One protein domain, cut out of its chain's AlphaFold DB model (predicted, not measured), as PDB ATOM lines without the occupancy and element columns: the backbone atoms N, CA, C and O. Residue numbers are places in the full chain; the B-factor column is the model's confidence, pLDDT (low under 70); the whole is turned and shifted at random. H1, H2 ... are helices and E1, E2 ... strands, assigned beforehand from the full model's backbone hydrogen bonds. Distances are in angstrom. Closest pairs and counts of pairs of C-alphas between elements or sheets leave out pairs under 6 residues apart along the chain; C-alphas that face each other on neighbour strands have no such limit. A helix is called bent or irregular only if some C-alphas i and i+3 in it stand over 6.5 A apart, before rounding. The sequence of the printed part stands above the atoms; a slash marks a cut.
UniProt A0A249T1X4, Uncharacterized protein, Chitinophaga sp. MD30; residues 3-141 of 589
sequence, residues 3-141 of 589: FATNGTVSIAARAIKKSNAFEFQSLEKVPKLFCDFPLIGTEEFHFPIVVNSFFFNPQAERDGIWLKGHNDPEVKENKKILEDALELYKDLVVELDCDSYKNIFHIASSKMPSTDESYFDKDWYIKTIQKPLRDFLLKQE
ATOM      1  N   PHE A   3       4.034 -30.268 -23.127       93.00
ATOM      2  CA  PHE A   3       3.113 -29.154 -22.925       93.00
ATOM      3  C   PHE A   3       3.612 -28.230 -21.813       93.00
ATOM      4  O   PHE A   3       4.361 -28.676 -20.946       93.00
ATOM      5  N   ALA A   4       3.159 -26.980 -21.838       94.00
ATOM      6  CA  ALA A   4       3.369 -25.986 -20.787       94.00
ATOM      7  C   ALA A   4       2.073 -25.188 -20.575       94.00
ATOM      8  O   ALA A   4       1.258 -25.080 -21.495       94.00
ATOM      9  N   THR A   5       1.848 -24.662 -19.370       95.38
ATOM     10  CA  THR A   5       0.644 -23.882 -19.050       95.38
ATOM     11  C   THR A   5       0.893 -22.865 -17.940       95.38
ATOM     12  O   THR A   5       1.645 -23.133 -17.007       95.38
ATOM     13  N   ASN A   6       0.205 -21.726 -18.016       93.81
ATOM     14  CA  ASN A   6       0.109 -20.729 -16.944       93.81
ATOM     15  C   ASN A   6      -1.287 -20.718 -16.276       93.81
ATOM     16  O   ASN A   6      -1.640 -19.771 -15.576       93.81
ATOM     17  N   GLY A   7      -2.100 -21.755 -16.508       91.94
ATOM     18  CA  GLY A   7      -3.477 -21.885 -16.029       91.94
ATOM     19  C   GLY A   7      -4.533 -21.374 -17.015       91.94
ATOM     20  O   GLY A   7      -5.533 -22.055 -17.221       91.94
ATOM     21  N   THR A   8      -4.316 -20.221 -17.657       93.31
ATOM     22  CA  THR A   8      -5.266 -19.635 -18.629       93.31
ATOM     23  C   THR A   8      -4.970 -20.052 -20.068       93.31
ATOM     24  O   THR A   8      -5.889 -20.245 -20.868       93.31
ATOM     25  N   VAL A   9      -3.692 -20.226 -20.392       97.19
ATOM     26  CA  VAL A   9      -3.186 -20.655 -21.694       97.19
ATOM     27  C   VAL A   9      -2.384 -21.936 -21.508       97.19
ATOM     28  O   VAL A   9      -1.674 -22.126 -20.518       97.19
ATOM     29  N   SER A  10      -2.528 -22.858 -22.452       97.25
ATOM     30  CA  SER A  10      -1.716 -24.066 -22.544       97.25
ATOM     31  C   SER A  10      -1.168 -24.200 -23.954       97.25
ATOM     32  O   SER A  10      -1.881 -23.933 -24.918       97.25
ATOM     33  N   ILE A  11       0.067 -24.659 -24.087       97.31
ATOM     34  CA  ILE A  11       0.659 -25.015 -25.377       97.31
ATOM     35  C   ILE A  11       1.016 -26.493 -25.396       97.31
ATOM     36  O   ILE A  11       1.373 -27.045 -24.357       97.31
ATOM     37  N   ALA A  12       0.930 -27.149 -26.553       95.56
ATOM     38  CA  ALA A  12       1.238 -28.572 -26.664       95.56
ATOM     39  C   ALA A  12       1.846 -28.973 -28.015       95.56
ATOM     40  O   ALA A  12       1.363 -28.607 -29.084       95.56
ATOM     41  N   ALA A  13       2.877 -29.812 -27.958       94.56
ATOM     42  CA  ALA A  13       3.520 -30.420 -29.111       94.56
ATOM     43  C   ALA A  13       3.380 -31.944 -29.065       94.56
ATOM     44  O   ALA A  13       3.552 -32.607 -28.026       94.56
ATOM     45  N   ARG A  14       3.086 -32.531 -30.226       93.75
ATOM     46  CA  ARG A  14       3.046 -33.981 -30.381       93.75
ATOM     47  C   ARG A  14       4.480 -34.507 -30.426       93.75
ATOM     48  O   ARG A  14       5.265 -34.094 -31.266       93.75
ATOM     49  N   ALA A  15       4.790 -35.441 -29.532       93.50
ATOM     50  CA  ALA A  15       6.086 -36.107 -29.467       93.50
ATOM     51  C   ALA A  15       5.898 -37.587 -29.126       93.50
ATOM     52  O   ALA A  15       5.023 -37.920 -28.310       93.50
ATOM     53  N   ILE A  16       6.708 -38.445 -29.744       94.31
ATOM     54  CA  ILE A  16       6.734 -39.899 -29.547       94.31
ATOM     55  C   ILE A  16       8.055 -40.264 -28.875       94.31
ATOM     56  O   ILE A  16       9.112 -39.824 -29.314       94.31
ATOM     57  N   LYS A  17       8.007 -41.075 -27.814       93.12
ATOM     58  CA  LYS A  17       9.221 -41.596 -27.183       93.12
ATOM     59  C   LYS A  17       9.771 -42.749 -28.024       93.12
ATOM     60  O   LYS A  17       9.071 -43.747 -28.198       93.12
ATOM     61  N   LYS A  18      11.009 -42.633 -28.504       90.00
ATOM     62  CA  LYS A  18      11.759 -43.725 -29.135       90.00
ATOM     63  C   LYS A  18      13.042 -43.973 -28.356       90.00
ATOM     64  O   LYS A  18      13.889 -43.093 -28.245       90.00
ATOM     65  N   SER A  19      13.181 -45.185 -27.823       84.25
ATOM     66  CA  SER A  19      14.323 -45.582 -26.993       84.25
ATOM     67  C   SER A  19      14.560 -44.585 -25.844       84.25
ATOM     68  O   SER A  19      13.766 -44.549 -24.898       84.25
ATOM     69  N   ASN A  20      15.598 -43.750 -25.957       86.50
ATOM     70  CA  ASN A  20      16.012 -42.776 -24.947       86.50
ATOM     71  C   ASN A  20      15.665 -41.319 -25.298       86.50
ATOM     72  O   ASN A  20      15.898 -40.452 -24.465       86.50
ATOM     73  N   ALA A  21      15.070 -41.049 -26.464       91.88
ATOM     74  CA  ALA A  21      14.753 -39.697 -26.922       91.88
ATOM     75  C   ALA A  21      13.260 -39.523 -27.250       91.88
ATOM     76  O   ALA A  21      12.491 -40.485 -27.370       91.88
ATOM     77  N   PHE A  22      12.838 -38.272 -27.393       93.81
ATOM     78  CA  PHE A  22      11.516 -37.871 -27.851       93.81
ATOM     79  C   PHE A  22      11.620 -37.240 -29.237       93.81
ATOM     80  O   PHE A  22      12.264 -36.216 -29.416       93.81
ATOM     81  N   GLU A  23      10.928 -37.807 -30.215       94.69
ATOM     82  CA  GLU A  23      10.825 -37.224 -31.552       94.69
ATOM     83  C   GLU A  23       9.556 -36.385 -31.651       94.69
ATOM     84  O   GLU A  23       8.441 -36.918 -31.520       94.69
ATOM     85  N   PHE A  24       9.703 -35.088 -31.920       96.19
ATOM     86  CA  PHE A  24       8.567 -34.256 -32.302       96.19
ATOM     87  C   PHE A  24       7.955 -34.757 -33.614       96.19
ATOM     88  O   PHE A  24       8.605 -35.406 -34.432       96.19
ATOM     89  N   GLN A  25       6.659 -34.517 -33.780       95.19
ATOM     90  CA  GLN A  25       5.887 -34.958 -34.938       95.19
ATOM     91  C   GLN A  25       5.321 -33.748 -35.669       95.19
ATOM     92  O   GLN A  25       4.967 -32.755 -35.031       95.19
ATOM     93  N   SER A  26       5.159 -33.874 -36.987       93.00
ATOM     94  CA  SER A  26       4.525 -32.836 -37.800       93.00
ATOM     95  C   SER A  26       3.154 -32.442 -37.248       93.00
ATOM     96  O   SER A  26       2.319 -33.289 -36.910       93.00
ATOM     97  N   LEU A  27       2.934 -31.129 -37.186       91.69
ATOM     98  CA  LEU A  27       1.670 -30.517 -36.802       91.69
ATOM     99  C   LEU A  27       0.870 -30.023 -38.015       91.69
ATOM    100  O   LEU A  27      -0.167 -29.414 -37.810       91.69
ATOM    101  N   GLU A  28       1.301 -30.246 -39.261       88.12
ATOM    102  CA  GLU A  28       0.674 -29.643 -40.458       88.12
ATOM    103  C   GLU A  28      -0.839 -29.876 -40.552       88.12
ATOM    104  O   GLU A  28      -1.590 -28.946 -40.799       88.12
ATOM    105  N   LYS A  29      -1.307 -31.096 -40.272       90.88
ATOM    106  CA  LYS A  29      -2.736 -31.464 -40.345       90.88
ATOM    107  C   LYS A  29      -3.479 -31.318 -39.015       90.88
ATOM    108  O   LYS A  29      -4.492 -31.977 -38.798       90.88
ATOM    109  N   VAL A  30      -2.917 -30.560 -38.080       93.31
ATOM    110  CA  VAL A  30      -3.474 -30.360 -36.741       93.31
ATOM    111  C   VAL A  30      -3.896 -28.898 -36.621       93.31
ATOM    112  O   VAL A  30      -3.038 -28.032 -36.849       93.31
ATOM    113  N   PRO A  31      -5.154 -28.611 -36.224       94.12
ATOM    114  CA  PRO A  31      -5.577 -27.264 -35.852       94.12
ATOM    115  C   PRO A  31      -4.543 -26.611 -34.934       94.12
ATOM    116  O   PRO A  31      -4.000 -27.271 -34.047       94.12
ATOM    117  N   LYS A  32      -4.199 -25.343 -35.148       94.56
ATOM    118  CA  LYS A  32      -3.206 -24.668 -34.294       94.56
ATOM    119  C   LYS A  32      -3.832 -24.039 -33.070       94.56
ATOM    120  O   LYS A  32      -3.135 -23.865 -32.073       94.56
ATOM    121  N   LEU A  33      -5.128 -23.753 -33.124       95.81
ATOM    122  CA  LEU A  33      -5.857 -23.093 -32.055       95.81
ATOM    123  C   LEU A  33      -6.972 -23.993 -31.525       95.81
ATOM    124  O   LEU A  33      -7.750 -24.583 -32.280       95.81
ATOM    125  N   PHE A  34      -7.042 -24.088 -30.205       95.44
ATOM    126  CA  PHE A  34      -8.047 -24.840 -29.472       95.44
ATOM    127  C   PHE A  34      -8.702 -23.933 -28.435       95.44
ATOM    128  O   PHE A  34      -8.030 -23.174 -27.737       95.44
ATOM    129  N   CYS A  35     -10.022 -24.042 -28.336       91.38
ATOM    130  CA  CYS A  35     -10.804 -23.499 -27.232       91.38
ATOM    131  C   CYS A  35     -11.415 -24.686 -26.468       91.38
ATOM    132  O   CYS A  35     -10.677 -25.579 -26.063       91.38
ATOM    133  N   ASP A  36     -12.741 -24.793 -26.357       87.44
ATOM    134  CA  ASP A  36     -13.394 -26.024 -25.865       87.44
ATOM    135  C   ASP A  36     -13.165 -27.231 -26.791       87.44
ATOM    136  O   ASP A  36     -13.117 -28.386 -26.370       87.44
ATOM    137  N   PHE A  37     -13.053 -26.944 -28.086       88.69
ATOM    138  CA  PHE A  37     -12.856 -27.901 -29.167       88.69
ATOM    139  C   PHE A  37     -11.812 -27.329 -30.142       88.69
ATOM    140  O   PHE A  37     -11.571 -26.113 -30.120       88.69
ATOM    141  N   PRO A  38     -11.197 -28.165 -31.000       92.25
ATOM    142  CA  PRO A  38     -10.309 -27.673 -32.049       92.25
ATOM    143  C   PRO A  38     -11.035 -26.671 -32.955       92.25
ATOM    144  O   PRO A  38     -12.178 -26.917 -33.346       92.25
ATOM    145  N   LEU A  39     -10.372 -25.570 -33.309       93.81
ATOM    146  CA  LEU A  39     -10.876 -24.621 -34.304       93.81
ATOM    147  C   LEU A  39     -10.481 -25.119 -35.704       93.81
ATOM    148  O   LEU A  39      -9.349 -24.916 -36.149       93.81
ATOM    149  N   ILE A  40     -11.383 -25.861 -36.352       90.38
ATOM    150  CA  ILE A  40     -11.147 -26.520 -37.650       90.38
ATOM    151  C   ILE A  40     -10.994 -25.452 -38.737       90.38
ATOM    152  O   ILE A  40     -11.913 -24.672 -38.931       90.38
ATOM    153  N   GLY A  41      -9.868 -25.432 -39.451       86.88
ATOM    154  CA  GLY A  41      -9.480 -24.353 -40.370       86.88
ATOM    155  C   GLY A  41      -8.218 -23.612 -39.914       86.88
ATOM    156  O   GLY A  41      -7.558 -22.946 -40.710       86.88
ATOM    157  N   THR A  42      -7.816 -23.780 -38.648       92.38
ATOM    158  CA  THR A  42      -6.601 -23.163 -38.094       92.38
ATOM    159  C   THR A  42      -5.329 -23.985 -38.317       92.38
ATOM    160  O   THR A  42      -4.293 -23.676 -37.735       92.38
ATOM    161  N   GLU A  43      -5.354 -25.031 -39.144       93.25
ATOM    162  CA  GLU A  43      -4.168 -25.808 -39.535       93.25
ATOM    163  C   GLU A  43      -3.077 -24.901 -40.132       93.25
ATOM    164  O   GLU A  43      -1.896 -25.019 -39.781       93.25
ATOM    165  N   GLU A  44      -3.511 -23.929 -40.940       90.69
ATOM    166  CA  GLU A  44      -2.689 -22.920 -41.615       90.69
ATOM    167  C   GLU A  44      -2.482 -21.641 -40.780       90.69
ATOM    168  O   GLU A  44      -1.830 -20.692 -41.224       90.69
ATOM    169  N   PHE A  45      -2.996 -21.592 -39.543       91.25
ATOM    170  CA  PHE A  45      -2.693 -20.524 -38.587       91.25
ATOM    171  C   PHE A  45      -1.306 -20.777 -37.986       91.25
ATOM    172  O   PHE A  45      -1.168 -21.253 -36.865       91.25
ATOM    173  N   HIS A  46      -0.262 -20.557 -38.782       90.12
ATOM    174  CA  HIS A  46       1.114 -20.944 -38.477       90.12
ATOM    175  C   HIS A  46       1.666 -20.324 -37.177       90.12
ATOM    176  O   HIS A  46       2.309 -19.284 -37.190       90.12
ATOM    177  N   PHE A  47       1.457 -21.016 -36.057       93.94
ATOM    178  CA  PHE A  47       2.163 -20.862 -34.786       93.94
ATOM    179  C   PHE A  47       3.036 -22.117 -34.577       93.94
ATOM    180  O   PHE A  47       2.620 -23.206 -34.995       93.94
ATOM    181  N   PRO A  48       4.233 -22.021 -33.966       93.62
ATOM    182  CA  PRO A  48       5.174 -23.146 -33.875       93.62
ATOM    183  C   PRO A  48       4.628 -24.371 -33.124       93.62
ATOM    184  O   PRO A  48       5.112 -25.484 -33.304       93.62
ATOM    185  N   ILE A  49       3.610 -24.190 -32.288       95.50
ATOM    186  CA  ILE A  49       3.029 -25.225 -31.434       95.50
ATOM    187  C   ILE A  49       1.499 -25.077 -31.392       95.50
ATOM    188  O   ILE A  49       0.956 -24.068 -31.834       95.50
ATOM    189  N   VAL A  50       0.775 -26.078 -30.888       96.56
ATOM    190  CA  VAL A  50      -0.670 -25.935 -30.657       96.56
ATOM    191  C   VAL A  50      -0.899 -25.039 -29.443       96.56
ATOM    192  O   VAL A  50      -0.251 -25.243 -28.417       96.56
ATOM    193  N   VAL A  51      -1.839 -24.100 -29.542       97.44
ATOM    194  CA  VAL A  51      -2.260 -23.207 -28.456       97.44
ATOM    195  C   VAL A  51      -3.694 -23.531 -28.055       97.44
ATOM    196  O   VAL A  51      -4.583 -23.611 -28.898       97.44
ATOM    197  N   ASN A  52      -3.923 -23.692 -26.758       96.94
ATOM    198  CA  ASN A  52      -5.223 -23.963 -26.168       96.94
ATOM    199  C   ASN A  52      -5.565 -22.925 -25.097       96.94
ATOM    200  O   ASN A  52      -4.799 -22.732 -24.151       96.94
ATOM    201  N   SER A  53      -6.744 -22.316 -25.199       96.88
ATOM    202  CA  SER A  53      -7.310 -21.488 -24.134       96.88
ATOM    203  C   SER A  53      -8.833 -21.453 -24.213       96.88
ATOM    204  O   SER A  53      -9.393 -21.172 -25.268       96.88
ATOM    205  N   PHE A  54      -9.499 -21.657 -23.075       94.56
ATOM    206  CA  PHE A  54     -10.953 -21.496 -22.947       94.56
ATOM    207  C   PHE A  54     -11.424 -20.042 -23.120       94.56
ATOM    208  O   PHE A  54     -12.620 -19.799 -23.230       94.56
ATOM    209  N   PHE A  55     -10.493 -19.083 -23.135       94.62
ATOM    210  CA  PHE A  55     -10.766 -17.650 -23.259       94.62
ATOM    211  C   PHE A  55     -10.606 -17.126 -24.692       94.62
ATOM    212  O   PHE A  55     -10.721 -15.927 -24.919       94.62
ATOM    213  N   PHE A  56     -10.320 -17.989 -25.674       95.31
ATOM    214  CA  PHE A  56     -10.352 -17.550 -27.066       95.31
ATOM    215  C   PHE A  56     -11.772 -17.136 -27.461       95.31
ATOM    216  O   PHE A  56     -12.725 -17.872 -27.210       95.31
ATOM    217  N   ASN A  57     -11.872 -16.015 -28.174       93.12
ATOM    218  CA  ASN A  57     -13.083 -15.520 -28.820       93.12
ATOM    219  C   ASN A  57     -13.026 -15.882 -30.322       93.12
ATOM    220  O   ASN A  57     -12.424 -15.138 -31.113       93.12
ATOM    221  N   PRO A  58     -13.545 -17.063 -30.728       91.94
ATOM    222  CA  PRO A  58     -13.497 -17.526 -32.111       91.94
ATOM    223  C   PRO A  58     -14.515 -16.805 -33.000       91.94
ATOM    224  O   PRO A  58     -15.475 -16.196 -32.533       91.94
ATOM    225  N   GLN A  59     -14.340 -16.939 -34.310       89.12
ATOM    226  CA  GLN A  59     -15.359 -16.559 -35.286       89.12
ATOM    227  C   GLN A  59     -16.616 -17.431 -35.168       89.12
ATOM    228  O   GLN A  59     -16.576 -18.537 -34.625       89.12
ATOM    229  N   ALA A  60     -17.729 -16.962 -35.741       85.81
ATOM    230  CA  ALA A  60     -18.997 -17.695 -35.745       85.81
ATOM    231  C   ALA A  60     -18.877 -19.087 -36.397       85.81
ATOM    232  O   ALA A  60     -19.489 -20.042 -35.925       85.81
ATOM    233  N   GLU A  61     -18.052 -19.205 -37.441       85.06
ATOM    234  CA  GLU A  61     -17.772 -20.465 -38.145       85.06
ATOM    235  C   GLU A  61     -16.758 -21.356 -37.402       85.06
ATOM    236  O   GLU A  61     -16.628 -22.538 -37.711       85.06
ATOM    237  N   ARG A  62     -16.120 -20.826 -36.347       86.19
ATOM    238  CA  ARG A  62     -15.126 -21.497 -35.485       86.19
ATOM    239  C   ARG A  62     -13.886 -22.011 -36.220       86.19
ATOM    240  O   ARG A  62     -13.239 -22.948 -35.756       86.19
ATOM    241  N   ASP A  63     -13.528 -21.353 -37.309       86.62
ATOM    242  CA  ASP A  63     -12.371 -21.639 -38.158       86.62
ATOM    243  C   ASP A  63     -11.196 -20.671 -37.944       86.62
ATOM    244  O   ASP A  63     -10.131 -20.821 -38.540       86.62
ATOM    245  N   GLY A  64     -11.347 -19.710 -37.030       89.94
ATOM    246  CA  GLY A  64     -10.304 -18.764 -36.653       89.94
ATOM    247  C   GLY A  64     -10.691 -17.889 -35.462       89.94
ATOM    248  O   GLY A  64     -11.730 -18.088 -34.830       89.94
ATOM    249  N   ILE A  65      -9.846 -16.902 -35.166       92.06
ATOM    250  CA  ILE A  65     -10.022 -15.934 -34.072       92.06
ATOM    251  C   ILE A  65      -9.900 -14.500 -34.597       92.06
ATOM    252  O   ILE A  65      -9.139 -14.234 -35.530       92.06
ATOM    253  N   TRP A  66     -10.619 -13.563 -33.978       90.31
ATOM    254  CA  TRP A  66     -10.520 -12.146 -34.322       90.31
ATOM    255  C   TRP A  66      -9.220 -11.546 -33.784       90.31
ATOM    256  O   TRP A  66      -8.983 -11.546 -32.576       90.31
ATOM    257  N   LEU A  67      -8.388 -11.012 -34.682       91.75
ATOM    258  CA  LEU A  67      -7.133 -10.327 -34.350       91.75
ATOM    259  C   LEU A  67      -7.079  -8.891 -34.886       91.75
ATOM    260  O   LEU A  67      -6.163  -8.145 -34.543       91.75
ATOM    261  N   LYS A  68      -8.050  -8.468 -35.696       89.19
ATOM    262  CA  LYS A  68      -8.093  -7.138 -36.308       89.19
ATOM    263  C   LYS A  68      -9.145  -6.257 -35.644       89.19
ATOM    264  O   LYS A  68     -10.307  -6.627 -35.542       89.19
ATOM    265  N   GLY A  69      -8.719  -5.069 -35.212       82.50
ATOM    266  CA  GLY A  69      -9.551  -4.100 -34.493       82.50
ATOM    267  C   GLY A  69      -8.800  -3.484 -33.310       82.50
ATOM    268  O   GLY A  69      -8.208  -4.191 -32.502       82.50
ATOM    269  N   HIS A  70      -8.780  -2.151 -33.203       70.06
ATOM    270  CA  HIS A  70      -7.939  -1.457 -32.212       70.06
ATOM    271  C   HIS A  70      -8.547  -1.388 -30.800       70.06
ATOM    272  O   HIS A  70      -7.809  -1.296 -29.818       70.06
ATOM    273  N   ASN A  71      -9.876  -1.432 -30.680       78.44
ATOM    274  CA  ASN A  71     -10.584  -1.182 -29.418       78.44
ATOM    275  C   ASN A  71     -11.575  -2.273 -29.008       78.44
ATOM    276  O   ASN A  71     -12.296  -2.078 -28.035       78.44
ATOM    277  N   ASP A  72     -11.569  -3.408 -29.696       89.62
ATOM    278  CA  ASP A  72     -12.418  -4.538 -29.341       89.62
ATOM    279  C   ASP A  72     -11.788  -5.335 -28.174       89.62
ATOM    280  O   ASP A  72     -10.625  -5.746 -28.287       89.62
ATOM    281  N   PRO A  73     -12.486  -5.506 -27.033       91.31
ATOM    282  CA  PRO A  73     -12.005  -6.317 -25.916       91.31
ATOM    283  C   PRO A  73     -11.677  -7.765 -26.304       91.31
ATOM    284  O   PRO A  73     -10.659  -8.276 -25.844       91.31
ATOM    285  N   GLU A  74     -12.467  -8.389 -27.183       92.31
ATOM    286  CA  GLU A  74     -12.282  -9.785 -27.607       92.31
ATOM    287  C   GLU A  74     -10.997  -9.942 -28.427       92.31
ATOM    288  O   GLU A  74     -10.212 -10.870 -28.220       92.31
ATOM    289  N   VAL A  75     -10.720  -8.972 -29.308       94.06
ATOM    290  CA  VAL A  75      -9.466  -8.913 -30.076       94.06
ATOM    291  C   VAL A  75      -8.267  -8.739 -29.147       94.06
ATOM    292  O   VAL A  75      -7.234  -9.380 -29.341       94.06
ATOM    293  N   LYS A  76      -8.379  -7.876 -28.129       94.12
ATOM    294  CA  LYS A  76      -7.299  -7.666 -27.150       94.12
ATOM    295  C   LYS A  76      -7.031  -8.927 -26.331       94.12
ATOM    296  O   LYS A  76      -5.868  -9.241 -26.098       94.12
ATOM    297  N   GLU A  77      -8.075  -9.651 -25.939       95.31
ATOM    298  CA  GLU A  77      -7.959 -10.919 -25.216       95.31
ATOM    299  C   GLU A  77      -7.300 -12.003 -26.084       95.31
ATOM    300  O   GLU A  77      -6.301 -12.587 -25.670       95.31
ATOM    301  N   ASN A  78      -7.744 -12.181 -27.333       95.88
ATOM    302  CA  ASN A  78      -7.129 -13.110 -28.288       95.88
ATOM    303  C   ASN A  78      -5.640 -12.816 -28.528       95.88
ATOM    304  O   ASN A  78      -4.810 -13.729 -28.525       95.88
ATOM    305  N   LYS A  79      -5.284 -11.537 -28.714       95.94
ATOM    306  CA  LYS A  79      -3.884 -11.103 -28.852       95.94
ATOM    307  C   LYS A  79      -3.073 -11.431 -27.604       95.94
ATOM    308  O   LYS A  79      -1.983 -11.987 -27.720       95.94
ATOM    309  N   LYS A  80      -3.628 -11.148 -26.422       96.38
ATOM    310  CA  LYS A  80      -2.974 -11.426 -25.141       96.38
ATOM    311  C   LYS A  80      -2.734 -12.922 -24.927       96.38
ATOM    312  O   LYS A  80      -1.652 -13.298 -24.491       96.38
ATOM    313  N   ILE A  81      -3.687 -13.774 -25.304       97.50
ATOM    314  CA  ILE A  81      -3.536 -15.235 -25.242       97.50
ATOM    315  C   ILE A  81      -2.363 -15.709 -26.111       97.50
ATOM    316  O   ILE A  81      -1.585 -16.553 -25.674       97.50
ATOM    317  N   LEU A  82      -2.201 -15.167 -27.324       97.44
ATOM    318  CA  LEU A  82      -1.082 -15.523 -28.207       97.44
ATOM    319  C   LEU A  82       0.271 -15.001 -27.703       97.44
ATOM    320  O   LEU A  82       1.280 -15.685 -27.861       97.44
ATOM    321  N   GLU A  83       0.300 -13.817 -27.091       97.69
ATOM    322  CA  GLU A  83       1.495 -13.293 -26.416       97.69
ATOM    323  C   GLU A  83       1.907 -14.200 -25.247       97.69
ATOM    324  O   GLU A  83       3.067 -14.593 -25.148       97.69
ATOM    325  N   ASP A  84       0.954 -14.606 -24.406       97.94
ATOM    326  CA  ASP A  84       1.214 -15.519 -23.289       97.94
ATOM    327  C   ASP A  84       1.633 -16.916 -23.784       97.94
ATOM    328  O   ASP A  84       2.509 -17.552 -23.199       97.94
ATOM    329  N   ALA A  85       1.060 -17.385 -24.899       98.06
ATOM    330  CA  ALA A  85       1.475 -18.624 -25.552       98.06
ATOM    331  C   ALA A  85       2.916 -18.559 -26.078       98.06
ATOM    332  O   ALA A  85       3.617 -19.570 -26.051       98.06
ATOM    333  N   LEU A  86       3.365 -17.392 -26.552       98.00
ATOM    334  CA  LEU A  86       4.739 -17.192 -27.004       98.00
ATOM    335  C   LEU A  86       5.730 -17.246 -25.837       98.00
ATOM    336  O   LEU A  86       6.787 -17.853 -25.983       98.00
ATOM    337  N   GLU A  87       5.404 -16.652 -24.688       98.00
ATOM    338  CA  GLU A  87       6.264 -16.747 -23.501       98.00
ATOM    339  C   GLU A  87       6.348 -18.193 -22.992       98.00
ATOM    340  O   GLU A  87       7.447 -18.712 -22.819       98.00
ATOM    341  N   LEU A  88       5.213 -18.903 -22.908       97.88
ATOM    342  CA  LEU A  88       5.208 -20.338 -22.591       97.88
ATOM    343  C   LEU A  88       6.039 -21.160 -23.586       97.88
ATOM    344  O   LEU A  88       6.677 -22.141 -23.209       97.88
ATOM    345  N   TYR A  89       6.011 -20.787 -24.868       97.81
ATOM    346  CA  TYR A  89       6.786 -21.464 -25.902       97.81
ATOM    347  C   TYR A  89       8.285 -21.266 -25.692       97.81
ATOM    348  O   TYR A  89       9.036 -22.233 -25.795       97.81
ATOM    349  N   LYS A  90       8.716 -20.043 -25.365       97.25
ATOM    350  CA  LYS A  90      10.121 -19.756 -25.058       97.25
ATOM    351  C   LYS A  90      10.596 -20.580 -23.868       97.25
ATOM    352  O   LYS A  90      11.628 -21.235 -23.982       97.25
ATOM    353  N   ASP A  91       9.815 -20.608 -22.789       96.12
ATOM    354  CA  ASP A  91      10.127 -21.404 -21.599       96.12
ATOM    355  C   ASP A  91      10.276 -22.892 -21.952       96.12
ATOM    356  O   ASP A  91      11.251 -23.529 -21.564       96.12
ATOM    357  N   LEU A  92       9.359 -23.431 -22.766       95.62
ATOM    358  CA  LEU A  92       9.416 -24.823 -23.217       95.62
ATOM    359  C   LEU A  92      10.660 -25.113 -24.062       95.62
ATOM    360  O   LEU A  92      11.249 -26.177 -23.903       95.62
ATOM    361  N   VAL A  93      11.045 -24.213 -24.973       95.94
ATOM    362  CA  VAL A  93      12.200 -24.418 -25.866       95.94
ATOM    363  C   VAL A  93      13.527 -24.348 -25.112       95.94
ATOM    364  O   VAL A  93      14.431 -25.104 -25.449       95.94
ATOM    365  N   VAL A  94      13.639 -23.509 -24.077       94.75
ATOM    366  CA  VAL A  94      14.845 -23.430 -23.224       94.75
ATOM    367  C   VAL A  94      15.137 -24.757 -22.511       94.75
ATOM    368  O   VAL A  94      16.287 -25.048 -22.198       94.75
ATOM    369  N   GLU A  95      14.115 -25.579 -22.268       92.06
ATOM    370  CA  GLU A  95      14.263 -26.910 -21.665       92.06
ATOM    371  C   GLU A  95      14.611 -28.020 -22.676       92.06
ATOM    372  O   GLU A  95      14.727 -29.184 -22.283       92.06
ATOM    373  N   LEU A  96      14.717 -27.708 -23.974       92.94
ATOM    374  CA  LEU A  96      15.023 -28.696 -25.009       92.94
ATOM    375  C   LEU A  96      16.528 -28.800 -25.250       92.94
ATOM    376  O   LEU A  96      17.214 -27.803 -25.435       92.94
ATOM    377  N   ASP A  97      16.998 -30.037 -25.352       91.00
ATOM    378  CA  ASP A  97      18.336 -30.401 -25.801       91.00
ATOM    379  C   ASP A  97      18.262 -31.420 -26.948       91.00
ATOM    380  O   ASP A  97      17.341 -32.244 -27.013       91.00
ATOM    381  N   CYS A  98      19.237 -31.378 -27.858       90.62
ATOM    382  CA  CYS A  98      19.290 -32.289 -29.001       90.62
ATOM    383  C   CYS A  98      19.596 -33.747 -28.617       90.62
ATOM    384  O   CYS A  98      19.357 -34.632 -29.438       90.62
ATOM    385  N   ASP A  99      20.053 -34.046 -27.398       89.12
ATOM    386  CA  ASP A  99      20.264 -35.430 -26.948       89.12
ATOM    387  C   ASP A  99      18.924 -36.120 -26.648       89.12
ATOM    388  O   ASP A  99      18.674 -37.265 -27.047       89.12
ATOM    389  N   SER A 100      18.031 -35.398 -25.973       91.88
ATOM    390  CA  SER A 100      16.741 -35.881 -25.488       91.88
ATOM    391  C   SER A 100      15.609 -35.642 -26.478       91.88
ATOM    392  O   SER A 100      14.610 -36.368 -26.436       91.88
ATOM    393  N   TYR A 101      15.734 -34.644 -27.357       93.81
ATOM    394  CA  TYR A 101      14.700 -34.254 -28.309       93.81
ATOM    395  C   TYR A 101      15.219 -34.207 -29.739       93.81
ATOM    396  O   TYR A 101      16.243 -33.611 -30.043       93.81
ATOM    397  N   LYS A 102      14.450 -34.816 -30.639       94.06
ATOM    398  CA  LYS A 102      14.761 -34.944 -32.063       94.06
ATOM    399  C   LYS A 102      13.644 -34.331 -32.902       94.06
ATOM    400  O   LYS A 102      12.502 -34.204 -32.439       94.06
ATOM    401  N   ASN A 103      13.958 -33.975 -34.144       94.94
ATOM    402  CA  ASN A 103      13.043 -33.323 -35.090       94.94
ATOM    403  C   ASN A 103      12.470 -31.986 -34.583       94.94
ATOM    404  O   ASN A 103      11.295 -31.675 -34.806       94.94
ATOM    405  N   ILE A 104      13.280 -31.188 -33.878       95.81
ATOM    406  CA  ILE A 104      12.848 -29.914 -33.272       95.81
ATOM    407  C   ILE A 104      12.327 -28.928 -34.334       95.81
ATOM    408  O   ILE A 104      11.442 -28.123 -34.043       95.81
ATOM    409  N   PHE A 105      12.748 -29.064 -35.598       95.38
ATOM    410  CA  PHE A 105      12.195 -28.314 -36.733       95.38
ATOM    411  C   PHE A 105      10.654 -28.358 -36.810       95.38
ATOM    412  O   PHE A 105      10.026 -27.381 -37.215       95.38
ATOM    413  N   HIS A 106       9.998 -29.430 -36.347       95.31
ATOM    414  CA  HIS A 106       8.531 -29.510 -36.325       95.31
ATOM    415  C   HIS A 106       7.852 -28.466 -35.431       95.31
ATOM    416  O   HIS A 106       6.665 -28.197 -35.623       95.31
ATOM    417  N   ILE A 107       8.589 -27.882 -34.485       95.12
ATOM    418  CA  ILE A 107       8.107 -26.833 -33.586       95.12
ATOM    419  C   ILE A 107       8.890 -25.523 -33.725       95.12
ATOM    420  O   ILE A 107       8.791 -24.667 -32.854       95.12
ATOM    421  N   ALA A 108       9.662 -25.344 -34.800       94.75
ATOM    422  CA  ALA A 108      10.456 -24.133 -35.053       94.75
ATOM    423  C   ALA A 108       9.914 -23.281 -36.220       94.75
ATOM    424  O   ALA A 108      10.532 -22.301 -36.635       94.75
ATOM    425  N   SER A 109       8.746 -23.639 -36.769       91.75
ATOM    426  CA  SER A 109       8.127 -22.895 -37.871       91.75
ATOM    427  C   SER A 109       7.700 -21.491 -37.439       91.75
ATOM    428  O   SER A 109       6.971 -21.322 -36.463       91.75
ATOM    429  N   SER A 110       8.099 -20.488 -38.224       92.50
ATOM    430  CA  SER A 110       7.729 -19.076 -38.042       92.50
ATOM    431  C   SER A 110       7.006 -18.490 -39.264       92.50
ATOM    432  O   SER A 110       7.073 -17.284 -39.528       92.50
ATOM    433  N   LYS A 111       6.351 -19.339 -40.068       92.00
ATOM    434  CA  LYS A 111       5.582 -18.907 -41.247       92.00
ATOM    435  C   LYS A 111       4.426 -17.981 -40.839       92.00
ATOM    436  O   LYS A 111       3.967 -18.007 -39.705       92.00
ATOM    437  N   MET A 112       3.959 -17.155 -41.771       92.19
ATOM    438  CA  MET A 112       2.797 -16.294 -41.532       92.19
ATOM    439  C   MET A 112       1.499 -17.092 -41.655       92.19
ATOM    440  O   MET A 112       1.358 -17.788 -42.657       92.19
ATOM    441  N   PRO A 113       0.543 -16.954 -40.722       91.12
ATOM    442  CA  PRO A 113      -0.793 -17.516 -40.874       91.12
ATOM    443  C   PRO A 113      -1.407 -17.222 -42.251       91.12
ATOM    444  O   PRO A 113      -1.466 -16.062 -42.664       91.12
ATOM    445  N   SER A 114      -1.869 -18.260 -42.951       87.94
ATOM    446  CA  SER A 114      -2.609 -18.119 -44.211       87.94
ATOM    447  C   SER A 114      -4.101 -18.045 -43.906       87.94
ATOM    448  O   SER A 114      -4.812 -19.044 -43.931       87.94
ATOM    449  N   THR A 115      -4.559 -16.848 -43.559       84.00
ATOM    450  CA  THR A 115      -5.910 -16.588 -43.057       84.00
ATOM    451  C   THR A 115      -6.453 -15.281 -43.649       84.00
ATOM    452  O   THR A 115      -5.690 -14.519 -44.246       84.00
ATOM    453  N   ASP A 116      -7.758 -15.024 -43.539       82.00
ATOM    454  CA  ASP A 116      -8.374 -13.852 -44.174       82.00
ATOM    455  C   ASP A 116      -7.910 -12.546 -43.501       82.00
ATOM    456  O   ASP A 116      -7.993 -12.341 -42.284       82.00
ATOM    457  N   GLU A 117      -7.430 -11.621 -44.331       82.69
ATOM    458  CA  GLU A 117      -6.968 -10.297 -43.922       82.69
ATOM    459  C   GLU A 117      -8.084  -9.432 -43.315       82.69
ATOM    460  O   GLU A 117      -7.794  -8.406 -42.691       82.69
ATOM    461  N   SER A 118      -9.355  -9.807 -43.488       84.31
ATOM    462  CA  SER A 118     -10.507  -9.125 -42.896       84.31
ATOM    463  C   SER A 118     -10.507  -9.181 -41.363       84.31
ATOM    464  O   SER A 118     -10.892  -8.197 -40.729       84.31
ATOM    465  N   TYR A 119      -9.987 -10.260 -40.768       85.69
ATOM    466  CA  TYR A 119      -9.933 -10.459 -39.314       85.69
ATOM    467  C   TYR A 119      -8.524 -10.697 -38.761       85.69
ATOM    468  O   TYR A 119      -8.342 -10.688 -37.540       85.69
ATOM    469  N   PHE A 120      -7.516 -10.853 -39.620       92.06
ATOM    470  CA  PHE A 120      -6.121 -11.013 -39.220       92.06
ATOM    471  C   PHE A 120      -5.330  -9.699 -39.276       92.06
ATOM    472  O   PHE A 120      -5.296  -8.997 -40.287       92.06
ATOM    473  N   ASP A 121      -4.658  -9.367 -38.174       93.44
ATOM    474  CA  ASP A 121      -3.772  -8.204 -38.073       93.44
ATOM    475  C   ASP A 121      -2.318  -8.623 -38.323       93.44
ATOM    476  O   ASP A 121      -1.586  -9.032 -37.415       93.44
ATOM    477  N   LYS A 122      -1.924  -8.535 -39.596       93.44
ATOM    478  CA  LYS A 122      -0.607  -8.943 -40.090       93.44
ATOM    479  C   LYS A 122       0.535  -8.173 -39.429       93.44
ATOM    480  O   LYS A 122       1.524  -8.783 -39.024       93.44
ATOM    481  N   ASP A 123       0.396  -6.856 -39.298       93.75
ATOM    482  CA  ASP A 123       1.445  -5.991 -38.753       93.75
ATOM    483  C   ASP A 123       1.665  -6.265 -37.264       93.75
ATOM    484  O   ASP A 123       2.809  -6.372 -36.808       93.75
ATOM    485  N   TRP A 124       0.576  -6.441 -36.505       95.06
ATOM    486  CA  TRP A 124       0.669  -6.853 -35.107       95.06
ATOM    487  C   TRP A 124       1.341  -8.222 -34.971       95.06
ATOM    488  O   TRP A 124       2.232  -8.362 -34.131       95.06
ATOM    489  N   TYR A 125       0.962  -9.202 -35.797       95.94
ATOM    490  CA  TYR A 125       1.520 -10.551 -35.717       95.94
ATOM    491  C   TYR A 125       3.021 -10.563 -36.025       95.94
ATOM    492  O   TYR A 125       3.798 -11.156 -35.277       95.94
ATOM    493  N   ILE A 126       3.457  -9.852 -37.073       95.44
ATOM    494  CA  ILE A 126       4.882  -9.723 -37.411       95.44
ATOM    495  C   ILE A 126       5.648  -9.099 -36.243       95.44
ATOM    496  O   ILE A 126       6.663  -9.638 -35.800       95.44
ATOM    497  N   LYS A 127       5.154  -7.969 -35.725       97.12
ATOM    498  CA  LYS A 127       5.842  -7.190 -34.691       97.12
ATOM    499  C   LYS A 127       5.901  -7.901 -33.337       97.12
ATOM    500  O   LYS A 127       6.898  -7.761 -32.635       97.12
ATOM    501  N   THR A 128       4.835  -8.604 -32.967       96.69
ATOM    502  CA  THR A 128       4.617  -9.079 -31.590       96.69
ATOM    503  C   THR A 128       4.857 -10.575 -31.442       96.69
ATOM    504  O   THR A 128       5.298 -11.012 -30.385       96.69
ATOM    505  N   ILE A 129       4.611 -11.357 -32.497       97.19
ATOM    506  CA  ILE A 129       4.744 -12.816 -32.462       97.19
ATOM    507  C   ILE A 129       5.940 -13.271 -33.292       97.19
ATOM    508  O   ILE A 129       6.908 -13.789 -32.742       97.19
ATOM    509  N   GLN A 130       5.914 -13.045 -34.609       96.06
ATOM    510  CA  GLN A 130       6.898 -13.629 -35.523       96.06
ATOM    511  C   GLN A 130       8.316 -13.117 -35.267       96.06
ATOM    512  O   GLN A 130       9.238 -13.921 -35.165       96.06
ATOM    513  N   LYS A 131       8.514 -11.797 -35.177       95.94
ATOM    514  CA  LYS A 131       9.853 -11.237 -34.980       95.94
ATOM    515  C   LYS A 131      10.453 -11.656 -33.628       95.94
ATOM    516  O   LYS A 131      11.546 -12.215 -33.648       95.94
ATOM    517  N   PRO A 132       9.753 -11.522 -32.482       97.38
ATOM    518  CA  PRO A 132      10.283 -12.005 -31.206       97.38
ATOM    519  C   PRO A 132      10.520 -13.520 -31.167       97.38
ATOM    520  O   PRO A 132      11.465 -13.963 -30.520       97.38
ATOM    521  N   LEU A 133       9.696 -14.314 -31.863       96.75
ATOM    522  CA  LEU A 133       9.907 -15.754 -32.031       96.75
ATOM    523  C   LEU A 133      11.209 -16.047 -32.789       96.75
ATOM    524  O   LEU A 133      12.018 -16.844 -32.327       96.75
ATOM    525  N   ARG A 134      11.429 -15.390 -33.933       96.50
ATOM    526  CA  ARG A 134      12.643 -15.552 -34.748       96.50
ATOM    527  C   ARG A 134      13.896 -15.116 -33.993       96.50
ATOM    528  O   ARG A 134      14.841 -15.892 -33.909       96.50
ATOM    529  N   ASP A 135      13.865 -13.929 -33.383       96.12
ATOM    530  CA  ASP A 135      14.973 -13.377 -32.590       96.12
ATOM    531  C   ASP A 135      15.358 -14.298 -31.416       96.12
ATOM    532  O   ASP A 135      16.521 -14.353 -31.009       96.12
ATOM    533  N   PHE A 136      14.377 -15.008 -30.852       97.12
ATOM    534  CA  PHE A 136      14.593 -16.010 -29.815       97.12
ATOM    535  C   PHE A 136      15.200 -17.298 -30.383       97.12
ATOM    536  O   PHE A 136      16.228 -17.741 -29.869       97.12
ATOM    537  N   LEU A 137      14.602 -17.866 -31.439       96.31
ATOM    538  CA  LEU A 137      15.019 -19.143 -32.033       96.31
ATOM    539  C   LEU A 137      16.433 -19.116 -32.607       96.31
ATOM    540  O   LEU A 137      17.138 -20.112 -32.486       96.31
ATOM    541  N   LEU A 138      16.866 -17.982 -33.169       95.69
ATOM    542  CA  LEU A 138      18.234 -17.796 -33.672       95.69
ATOM    543  C   LEU A 138      19.300 -18.172 -32.631       95.69
ATOM    544  O   LEU A 138      20.320 -18.762 -32.974       95.69
ATOM    545  N   LYS A 139      19.018 -17.907 -31.352       95.50
ATOM    546  CA  LYS A 139      19.958 -18.090 -30.239       95.50
ATOM    547  C   LYS A 139      19.886 -19.469 -29.583       95.50
ATOM    548  O   LYS A 139      20.664 -19.722 -28.668       95.50
ATOM    549  N   GLN A 140      18.932 -20.318 -29.974       95.31
ATOM    550  CA  GLN A 140      18.704 -21.612 -29.325       95.31
ATOM    551  C   GLN A 140      19.476 -22.733 -30.016       95.31
ATOM    552  O   GLN A 140      19.524 -22.780 -31.246       95.31
ATOM    553  N   GLU A 141      20.007 -23.667 -29.227       95.50
ATOM    554  CA  GLU A 141      20.709 -24.874 -29.687       95.50
ATOM    555  C   GLU A 141      19.726 -25.974 -30.122       95.50
ATOM    556  O   GLU A 141      19.610 -27.027 -29.505       95.50
TER     557      GLU A 141
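This is residues 3 to 141 of the 589 residues of an uncharacterized protein of Chitinophaga sp. MD30 (UniProt A0A249T1X4). A long helix, H1, lies slantwise over one face of a small three-stranded sheet, E1 E2 E5, and a second helix, H3, runs side by side with H1. The hairpin of E3 and E4 extends beyond one end of that sheet, with the short helix H2 near E4. The 139 printed residues hold five named strands, then three named helices; the class is mixed, helices and strands, though 60 residues are in named elements. Both sheets, E1 - E2 - E5 and E3 - E4, are antiparallel, and the whole is compact, with a radius of gyration of the C-alphas of 14.8 A and spans of 48 by 30 by 27 A.

Start at inner strand E2, residues 10 to 13. E1, residues 3 to 5, forms a hairpin with it, N 4 and O 11 within hydrogen-bond range at 3.1 A; for E5, residues 50 to 52, look at N 10 and O 52, 2.8 A. H1, residues 73 to 94, is on this sheet, making two layers, a helix on one face, at a height of 8.0 A; its closest C-alphas to E1 are Leu 88 and Ala 4, 6.2 A. H3, residues 122 to 137, touches H1 with residues 82 to 90 of H1 alone, at a shallow tilt of 11 degrees, the same way; Glu 83 and Ile 129 have the closest C-alphas, 6.9 A. In the hairpin of E3, residues 15 to 18, and E4, residues 21 to 24, N 18 and O 21 are 2.8 A apart. H2, residues 104 to 107, comes closest to E4 at C-alphas Ile 104 and Phe 24, 6.2 A. Every O i to N i+4 pair is within hydrogen-bond range in H1, 9 of 12 in H3; H2 is too short for one.

Find C-alpha 3 at (3.113, -29.154, -22.925), where E1 begins. H1 runs 32.0 A from C-alpha 73 at (-12.005, -6.317, -25.916). H3, 20.3 A long, ends at C-alpha 137, (15.019, -19.143, -32.033); it is only just irregular, C-alphas 128 and 131 being 6.6 A apart.

The C-alphas farthest apart, Ser 19 and Asn 71, are 51.0 A apart. The printed part has no cut; the links E4 to E5, E5 to H1 and H2 to H3 are long. No printed residue is under 70 in pLDDT.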